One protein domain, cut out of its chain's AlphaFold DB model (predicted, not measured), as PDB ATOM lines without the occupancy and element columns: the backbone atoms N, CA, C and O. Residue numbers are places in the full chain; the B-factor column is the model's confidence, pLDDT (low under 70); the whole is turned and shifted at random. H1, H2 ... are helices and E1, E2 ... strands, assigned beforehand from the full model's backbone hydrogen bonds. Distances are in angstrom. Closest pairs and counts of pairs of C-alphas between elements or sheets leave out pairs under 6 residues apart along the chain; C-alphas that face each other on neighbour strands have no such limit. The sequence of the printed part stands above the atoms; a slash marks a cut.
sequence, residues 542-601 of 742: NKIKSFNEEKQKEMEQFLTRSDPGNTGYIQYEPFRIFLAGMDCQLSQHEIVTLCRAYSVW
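What this domain is: This is residues 542 to 601 of the 742 residues of the protein "EF-hand domain-containing family member C2-like" of Chanos chanos (UniProt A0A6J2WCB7). Three helices run back and forth, with H3 between H2 and H4, whose centres make a triangle; H2 is only near H3, while H3 and H4 fold together as a hairpin. The short helix H1 is at one end of this group and the single strand E1 at the other. The printed part has 60 residues, with four named helices and one named strand in the order H1, H2, E1, H3, H4 along the chain, and its class is mostly helix. It is compact, with a radius of gyration of the C-alphas of 11.6 A, and rounded, spanning 29 by 26 by 19 A.

Where its parts are: H2, the longest helix, holds residues 549 to 562 and is 19.9 A long, from C-alpha 549 at (261.978, 225.756, 211.424). H3 is residues 572 to 581, 14.1 A, and H4 is residues 588 to 597, 14.4 A, ending at C-alpha 597 at (242.123, 233.240, 222.095). H1 is residues 542 to 545, 4.9 A, beginning at (247.868, 228.167, 209.565). E1 is residues 569 to 571, 7.0 A.

How they stand to each other: H2 is near H3 and apart from H4. H3 and H4 touch, the C-alphas of Arg 576 and Ile 591 being closest at 6.8 A. This helical hairpin runs opposite ways at a tilt of 37 degrees, only just steep. The closest C-alphas of H2 and E1, Ser 562 and Ile 570, are 6.6 A apart. E1 pairs with no named strand and meets H3 only through their link. H1 is apart from H2, H3, H4 and E1. In H2, H3 and H4 every O i to N i+4 pair is within hydrogen-bond range; H1 is too short for such a pair, and its one O i to N i+3 pair is within range.

The domain as a whole: The farthest C-alphas, Glu 550 and Trp 601, are 31.8 A apart. The printed part has no cut and no long link. Its mean pLDDT is 79.6, with residues 583 to 584 and 600 to 601 under 70.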
ATOM      1  N   ASN A 542     247.301 228.665 210.821       85.25
ATOM      2  CA  ASN A 542     247.868 228.167 209.565       85.25
ATOM      3  C   ASN A 542     249.053 229.017 209.074       85.25
ATOM      4  O   ASN A 542     250.023 228.464 208.556       85.25
ATOM      5  N   LYS A 543     249.021 230.343 209.269       85.25
ATOM      6  CA  LYS A 543     250.171 231.213 208.972       85.25
ATOM      7  C   LYS A 543     251.358 230.920 209.884       85.25
ATOM      8  O   LYS A 543     252.484 230.881 209.400       85.25
ATOM      9  N   ILE A 544     251.117 230.670 211.168       82.06
ATOM     10  CA  ILE A 544     252.175 230.322 212.127       82.06
ATOM     11  C   ILE A 544     252.767 228.942 211.787       82.06
ATOM     12  O   ILE A 544     253.983 228.793 211.766       82.06
ATOM     13  N   LYS A 545     251.935 227.964 211.400       81.19
ATOM     14  CA  LYS A 545     252.383 226.646 210.906       81.19
ATOM     15  C   LYS A 545     253.286 226.746 209.679       81.19
ATOM     16  O   LYS A 545     254.195 225.941 209.525       81.19
ATOM     17  N   SER A 546     253.057 227.735 208.814       80.88
ATOM     18  CA  SER A 546     253.905 227.970 207.637       80.88
ATOM     19  C   SER A 546     255.247 228.657 207.934       80.88
ATOM     20  O   SER A 546     255.990 228.947 206.998       80.88
ATOM     21  N   PHE A 547     255.582 228.950 209.196       80.81
ATOM     22  CA  PHE A 547     256.887 229.517 209.543       80.81
ATOM     23  C   PHE A 547     258.021 228.500 209.375       80.81
ATOM     24  O   PHE A 547     257.854 227.321 209.673       80.81
ATOM     25  N   ASN A 548     259.196 228.977 208.948       76.06
ATOM     26  CA  ASN A 548     260.414 228.168 208.833       76.06
ATOM     27  C   ASN A 548     260.837 227.597 210.199       76.06
ATOM     28  O   ASN A 548     260.655 228.257 211.224       76.06
ATOM     29  N   GLU A 549     261.498 226.435 210.204       76.44
ATOM     30  CA  GLU A 549     261.978 225.756 211.424       76.44
ATOM     31  C   GLU A 549     262.846 226.649 212.332       76.44
ATOM     32  O   GLU A 549     262.799 226.528 213.554       76.44
ATOM     33  N   GLU A 550     263.612 227.588 211.765       77.69
ATOM     34  CA  GLU A 550     264.420 228.550 212.531       77.69
ATOM     35  C   GLU A 550     263.557 229.478 213.402       77.69
ATOM     36  O   GLU A 550     263.869 229.693 214.572       77.69
ATOM     37  N   LYS A 551     262.429 229.963 212.866       75.31
ATOM     38  CA  LYS A 551     261.488 230.837 213.588       75.31
ATOM     39  C   LYS A 551     260.694 230.072 214.643       75.31
ATOM     40  O   LYS A 551     260.342 230.631 215.676       75.31
ATOM     41  N   GLN A 552     260.422 228.793 214.387       73.44
ATOM     42  CA  GLN A 552     259.775 227.908 215.356       73.44
ATOM     43  C   GLN A 552     260.698 227.664 216.559       73.44
ATOM     44  O   GLN A 552     260.275 227.847 217.697       73.44
ATOM     45  N   LYS A 553     261.988 227.385 216.313       78.56
ATOM     46  CA  LYS A 553     263.005 227.253 217.371       78.56
ATOM     47  C   LYS A 553     263.219 228.547 218.153       78.56
ATOM     48  O   LYS A 553     263.377 228.497 219.368       78.56
ATOM     49  N   GLU A 554     263.216 229.702 217.488       82.00
ATOM     50  CA  GLU A 554     263.299 231.008 218.156       82.00
ATOM     51  C   GLU A 554     262.101 231.240 219.094       82.00
ATOM     52  O   GLU A 554     262.274 231.698 220.226       82.00
ATOM     53  N   MET A 555     260.896 230.845 218.661       78.19
ATOM     54  CA  MET A 555     259.687 230.888 219.484       78.19
ATOM     55  C   MET A 555     259.787 229.949 220.692       78.19
ATOM     56  O   MET A 555     259.569 230.392 221.814       78.19
ATOM     57  N   GLU A 556     260.196 228.692 220.513       78.12
ATOM     58  CA  GLU A 556     260.396 227.741 221.622       78.12
ATOM     59  C   GLU A 556     261.453 228.220 222.634       78.12
ATOM     60  O   GLU A 556     261.249 228.130 223.849       78.12
ATOM     61  N   GLN A 557     262.569 228.778 222.152       81.62
ATOM     62  CA  GLN A 557     263.628 229.335 222.999       81.62
ATOM     63  C   GLN A 557     263.134 230.529 223.820       81.62
ATOM     64  O   GLN A 557     263.465 230.641 225.004       81.62
ATOM     65  N   PHE A 558     262.336 231.414 223.217       82.44
ATOM     66  CA  PHE A 558     261.735 232.541 223.922       82.44
ATOM     67  C   PHE A 558     260.745 232.073 224.994       82.44
ATOM     68  O   PHE A 558     260.848 232.508 226.141       82.44
ATOM     69  N   LEU A 559     259.851 231.139 224.655       78.69
ATOM     70  CA  LEU A 559     258.870 230.581 225.592       78.69
ATOM     71  C   LEU A 559     259.563 229.921 226.800       78.69
ATOM     72  O   LEU A 559     259.222 230.222 227.943       78.69
ATOM     73  N   THR A 560     260.618 229.133 226.559       79.31
ATOM     74  CA  THR A 560     261.422 228.479 227.614       79.31
ATOM     75  C   THR A 560     262.139 229.492 228.514       79.31
ATOM     76  O   THR A 560     262.247 229.304 229.723       79.31
ATOM     77  N   ARG A 561     262.638 230.595 227.942       83.06
ATOM     78  CA  ARG A 561     263.306 231.664 228.701       83.06
ATOM     79  C   ARG A 561     262.326 232.473 229.552       83.06
ATOM     80  O   ARG A 561     262.706 232.954 230.620       83.06
ATOM     81  N   SER A 562     261.106 232.668 229.060       79.56
ATOM     82  CA  SER A 562     260.072 233.470 229.714       79.56
ATOM     83  C   SER A 562     259.321 232.727 230.820       79.56
ATOM     84  O   SER A 562     258.796 233.394 231.709       79.56
ATOM     85  N   ASP A 563     259.324 231.390 230.822       79.25
ATOM     86  CA  ASP A 563     258.705 230.557 231.864       79.25
ATOM     87  C   ASP A 563     259.704 229.556 232.490       79.25
ATOM     88  O   ASP A 563     259.648 228.353 232.228       79.25
ATOM     89  N   PRO A 564     260.613 230.016 233.378       72.88
ATOM     90  CA  PRO A 564     261.576 229.143 234.057       72.88
ATOM     91  C   PRO A 564     260.928 228.080 234.959       72.88
ATOM     92  O   PRO A 564     261.599 227.135 235.370       72.88
ATOM     93  N   GLY A 565     259.651 228.264 235.318       72.38
ATOM     94  CA  GLY A 565     258.887 227.370 236.187       72.38
ATOM     95  C   GLY A 565     258.101 226.289 235.444       72.38
ATOM     96  O   GLY A 565     257.468 225.475 236.113       72.38
ATOM     97  N   ASN A 566     258.128 226.281 234.103       72.88
ATOM     98  CA  ASN A 566     257.332 225.394 233.248       72.88
ATOM     99  C   ASN A 566     255.849 225.347 233.666       72.88
ATOM    100  O   ASN A 566     255.228 224.288 233.764       72.88
ATOM    101  N   THR A 567     255.309 226.519 233.995       74.12
ATOM    102  CA  THR A 567     253.923 226.702 234.430       74.12
ATOM    103  C   THR A 567     252.935 226.660 233.263       74.12
ATOM    104  O   THR A 567     251.743 226.474 233.494       74.12
ATOM    105  N   GLY A 568     253.415 226.817 232.023       75.06
ATOM    106  CA  GLY A 568     252.597 226.858 230.807       75.06
ATOM    107  C   GLY A 568     251.988 228.236 230.517       75.06
ATOM    108  O   GLY A 568     251.213 228.383 229.568       75.06
ATOM    109  N   TYR A 569     252.352 229.262 231.301       80.81
ATOM    110  CA  TYR A 569     251.809 230.617 231.198       80.81
ATOM    111  C   TYR A 569     252.883 231.684 230.980       80.81
ATOM    112  O   TYR A 569     253.941 231.660 231.602       80.81
ATOM    113  N   ILE A 570     252.586 232.673 230.131       83.25
ATOM    114  CA  ILE A 570     253.450 233.839 229.878       83.25
ATOM    115  C   ILE A 570     252.644 235.133 229.977       83.25
ATOM    116  O   ILE A 570     251.453 235.170 229.675       83.25
ATOM    117  N   GLN A 571     253.301 236.216 230.389       81.25
ATOM    118  CA  GLN A 571     252.686 237.540 230.451       81.25
ATOM    119  C   GLN A 571     252.389 238.116 229.057       81.25
ATOM    120  O   GLN A 571     253.186 237.984 228.128       81.25
ATOM    121  N   TYR A 572     251.261 238.820 228.927       79.88
ATOM    122  CA  TYR A 572     250.778 239.354 227.645       79.88
ATOM    123  C   TYR A 572     251.764 240.289 226.935       79.88
ATOM    124  O   TYR A 572     252.045 240.107 225.751       79.88
ATOM    125  N   GLU A 573     252.308 241.284 227.641       80.56
ATOM    126  CA  GLU A 573     253.113 242.334 227.005       80.56
ATOM    127  C   GLU A 573     254.460 241.812 226.461       80.56
ATOM    128  O   GLU A 573     254.767 242.084 225.298       80.56
ATOM    129  N   PRO A 574     255.238 240.990 227.204       83.31
ATOM    130  CA  PRO A 574     256.432 240.342 226.657       83.31
ATOM    131  C   PRO A 574     256.146 239.472 225.427       83.31
ATOM    132  O   PRO A 574     256.905 239.512 224.461       83.31
ATOM    133  N   PHE A 575     255.042 238.720 225.437       81.88
ATOM    134  CA  PHE A 575     254.664 237.846 224.326       81.88
ATOM    135  C   PHE A 575     254.234 238.634 223.080       81.88
ATOM    136  O   PHE A 575     254.653 238.322 221.965       81.88
ATOM    137  N   ARG A 576     253.468 239.716 223.263       82.25
ATOM    138  CA  ARG A 576     253.080 240.635 222.183       82.25
ATOM    139  C   ARG A 576     254.297 241.295 221.535       82.25
ATOM    140  O   ARG A 576     254.366 241.358 220.309       82.25
ATOM    141  N   ILE A 577     255.241 241.791 222.341       82.56
ATOM    142  CA  ILE A 577     256.469 242.430 221.843       82.56
ATOM    143  C   ILE A 577     257.314 241.424 221.061       82.56
ATOM    144  O   ILE A 577     257.821 241.765 219.996       82.56
ATOM    145  N   PHE A 578     257.426 240.187 221.549       83.38
ATOM    146  CA  PHE A 578     258.143 239.123 220.853       83.38
ATOM    147  C   PHE A 578     257.528 238.814 219.482       83.38
ATOM    148  O   PHE A 578     258.223 238.901 218.472       83.38
ATOM    149  N   LEU A 579     256.216 238.559 219.415       79.69
ATOM    150  CA  LEU A 579     255.531 238.273 218.147       79.69
ATOM    151  C   LEU A 579     255.565 239.446 217.159       79.69
ATOM    152  O   LEU A 579     255.590 239.222 215.952       79.69
ATOM    153  N   ALA A 580     255.558 240.686 217.657       79.88
ATOM    154  CA  ALA A 580     255.692 241.881 216.828       79.88
ATOM    155  C   ALA A 580     257.138 242.142 216.367       79.88
ATOM    156  O   ALA A 580     257.330 242.815 215.358       79.88
ATOM    157  N   GLY A 581     258.132 241.668 217.128       74.88
ATOM    158  CA  GLY A 581     259.560 241.805 216.834       74.88
ATOM    159  C   GLY A 581     260.115 240.702 215.935       74.88
ATOM    160  O   GLY A 581     261.117 240.922 215.259       74.88
ATOM    161  N   MET A 582     259.463 239.539 215.884       73.69
ATOM    162  CA  MET A 582     259.721 238.562 214.834       73.69
ATOM    163  C   MET A 582     259.271 239.146 213.484       73.69
ATOM    164  O   MET A 582     258.169 239.685 213.385       73.69
ATOM    165  N   ASP A 583     260.065 238.966 212.421       64.44
ATOM    166  CA  ASP A 583     259.677 239.262 211.027       64.44
ATOM    167  C   ASP A 583     258.625 238.246 210.522       64.44
ATOM    168  O   ASP A 583     258.793 237.510 209.540       64.44
ATOM    169  N   CYS A 584     257.533 238.130 211.262       63.72
ATOM    170  CA  CYS A 584     256.343 237.369 210.956       63.72
ATOM    171  C   CYS A 584     255.441 238.259 210.105       63.72
ATOM    172  O   CYS A 584     255.180 239.402 210.462       63.72
ATOM    173  N   GLN A 585     254.876 237.747 209.011       71.50
ATOM    174  CA  GLN A 585     253.879 238.478 208.208       71.50
ATOM    175  C   GLN A 585     252.515 238.633 208.931       71.50
ATOM    176  O   GLN A 585     251.463 238.705 208.286       71.50
ATOM    177  N   LEU A 586     252.516 238.628 210.267       81.81
ATOM    178  CA  LEU A 586     251.337 238.767 211.106       81.81
ATOM    179  C   LEU A 586     251.006 240.246 211.295       81.81
ATOM    180  O   LEU A 586     251.877 241.068 211.577       81.81
ATOM    181  N   SER A 587     249.732 240.600 211.140       87.06
ATOM    182  CA  SER A 587     249.280 241.952 211.468       87.06
ATOM    183  C   SER A 587     249.130 242.126 212.982       87.06
ATOM    184  O   SER A 587     248.910 241.167 213.718       87.06
ATOM    185  N   GLN A 588     249.182 243.372 213.457       87.00
ATOM    186  CA  GLN A 588     248.970 243.679 214.879       87.00
ATOM    187  C   GLN A 588     247.618 243.158 215.386       87.00
ATOM    188  O   GLN A 588     247.525 242.679 216.511       87.00
ATOM    189  N   HIS A 589     246.586 243.191 214.542       90.44
ATOM    190  CA  HIS A 589     245.285 242.612 214.864       90.44
ATOM    191  C   HIS A 589     245.342 241.090 215.053       90.44
ATOM    192  O   HIS A 589     244.790 240.594 216.025       90.44
ATOM    193  N   GLU A 590     246.054 240.368 214.182       90.31
ATOM    194  CA  GLU A 590     246.203 238.907 214.281       90.31
ATOM    195  C   GLU A 590     246.924 238.502 215.574       90.31
ATOM    196  O   GLU A 590     246.519 237.542 216.225       90.31
ATOM    197  N   ILE A 591     247.944 239.267 215.983       87.69
ATOM    198  CA  ILE A 591     248.656 239.055 217.252       87.69
ATOM    199  C   ILE A 591     247.699 239.229 218.435       87.69
ATOM    200  O   ILE A 591     247.656 238.380 219.322       87.69
ATOM    201  N   VAL A 592     246.898 240.298 218.446       87.50
ATOM    202  CA  VAL A 592     245.942 240.550 219.534       87.50
ATOM    203  C   VAL A 592     244.874 239.455 219.595       87.50
ATOM    204  O   VAL A 592     244.612 238.939 220.678       87.50
ATOM    205  N   THR A 593     244.306 239.046 218.458       88.62
ATOM    206  CA  THR A 593     243.336 237.939 218.391       88.62
ATOM    207  C   THR A 593     243.936 236.625 218.894       88.62
ATOM    208  O   THR A 593     243.283 235.905 219.646       88.62
ATOM    209  N   LEU A 594     245.189 236.320 218.536       87.00
ATOM    210  CA  LEU A 594     245.895 235.139 219.036       87.00
ATOM    211  C   LEU A 594     246.042 235.191 220.564       87.00
ATOM    212  O   LEU A 594     245.668 234.251 221.259       87.00
ATOM    213  N   CYS A 595     246.534 236.311 221.097       84.81
ATOM    214  CA  CYS A 595     246.697 236.489 222.538       84.81
ATOM    215  C   CYS A 595     245.365 236.394 223.296       84.81
ATOM    216  O   CYS A 595     245.334 235.862 224.402       84.81
ATOM    217  N   ARG A 596     244.267 236.892 222.712       84.19
ATOM    218  CA  ARG A 596     242.915 236.808 223.288       84.19
ATOM    219  C   ARG A 596     242.386 235.376 223.293       84.19
ATOM    220  O   ARG A 596     241.857 234.944 224.314       84.19
ATOM    221  N   ALA A 597     242.579 234.627 222.210       85.06
ATOM    222  CA  ALA A 597     242.123 233.240 222.095       85.06
ATOM    223  C   ALA A 597     242.728 232.316 223.166       85.06
ATOM    224  O   ALA A 597     242.025 231.470 223.711       85.06
ATOM    225  N   TYR A 598     244.007 232.516 223.500       83.06
ATOM    226  CA  TYR A 598     244.733 231.723 224.499       83.06
ATOM    227  C   TYR A 598     244.848 232.421 225.864       83.06
ATOM    228  O   TYR A 598     245.640 232.011 226.715       83.06
ATOM    229  N   SER A 599     244.081 233.491 226.091       79.31
ATOM    230  CA  SER A 599     244.085 234.205 227.369       79.31
ATOM    231  C   SER A 599     243.373 233.410 228.466       79.31
ATOM    232  O   SER A 599     242.313 232.824 228.244       79.31
ATOM    233  N   VAL A 600     243.941 233.413 229.676       67.75
ATOM    234  CA  VAL A 600     243.248 232.907 230.869       67.75
ATOM    235  C   VAL A 600     242.599 234.068 231.600       67.75
ATOM    236  O   VAL A 600     243.268 234.995 232.060       67.75
ATOM    237  N   TRP A 601     241.277 234.001 231.709       57.84
ATOM    238  CA  TRP A 601     240.470 234.980 232.417       57.84
ATOM    239  C   TRP A 601     240.402 234.586 233.892       57.84
ATOM    240  O   TRP A 601     239.665 233.676 234.265       57.84
TER     241      TRP A 601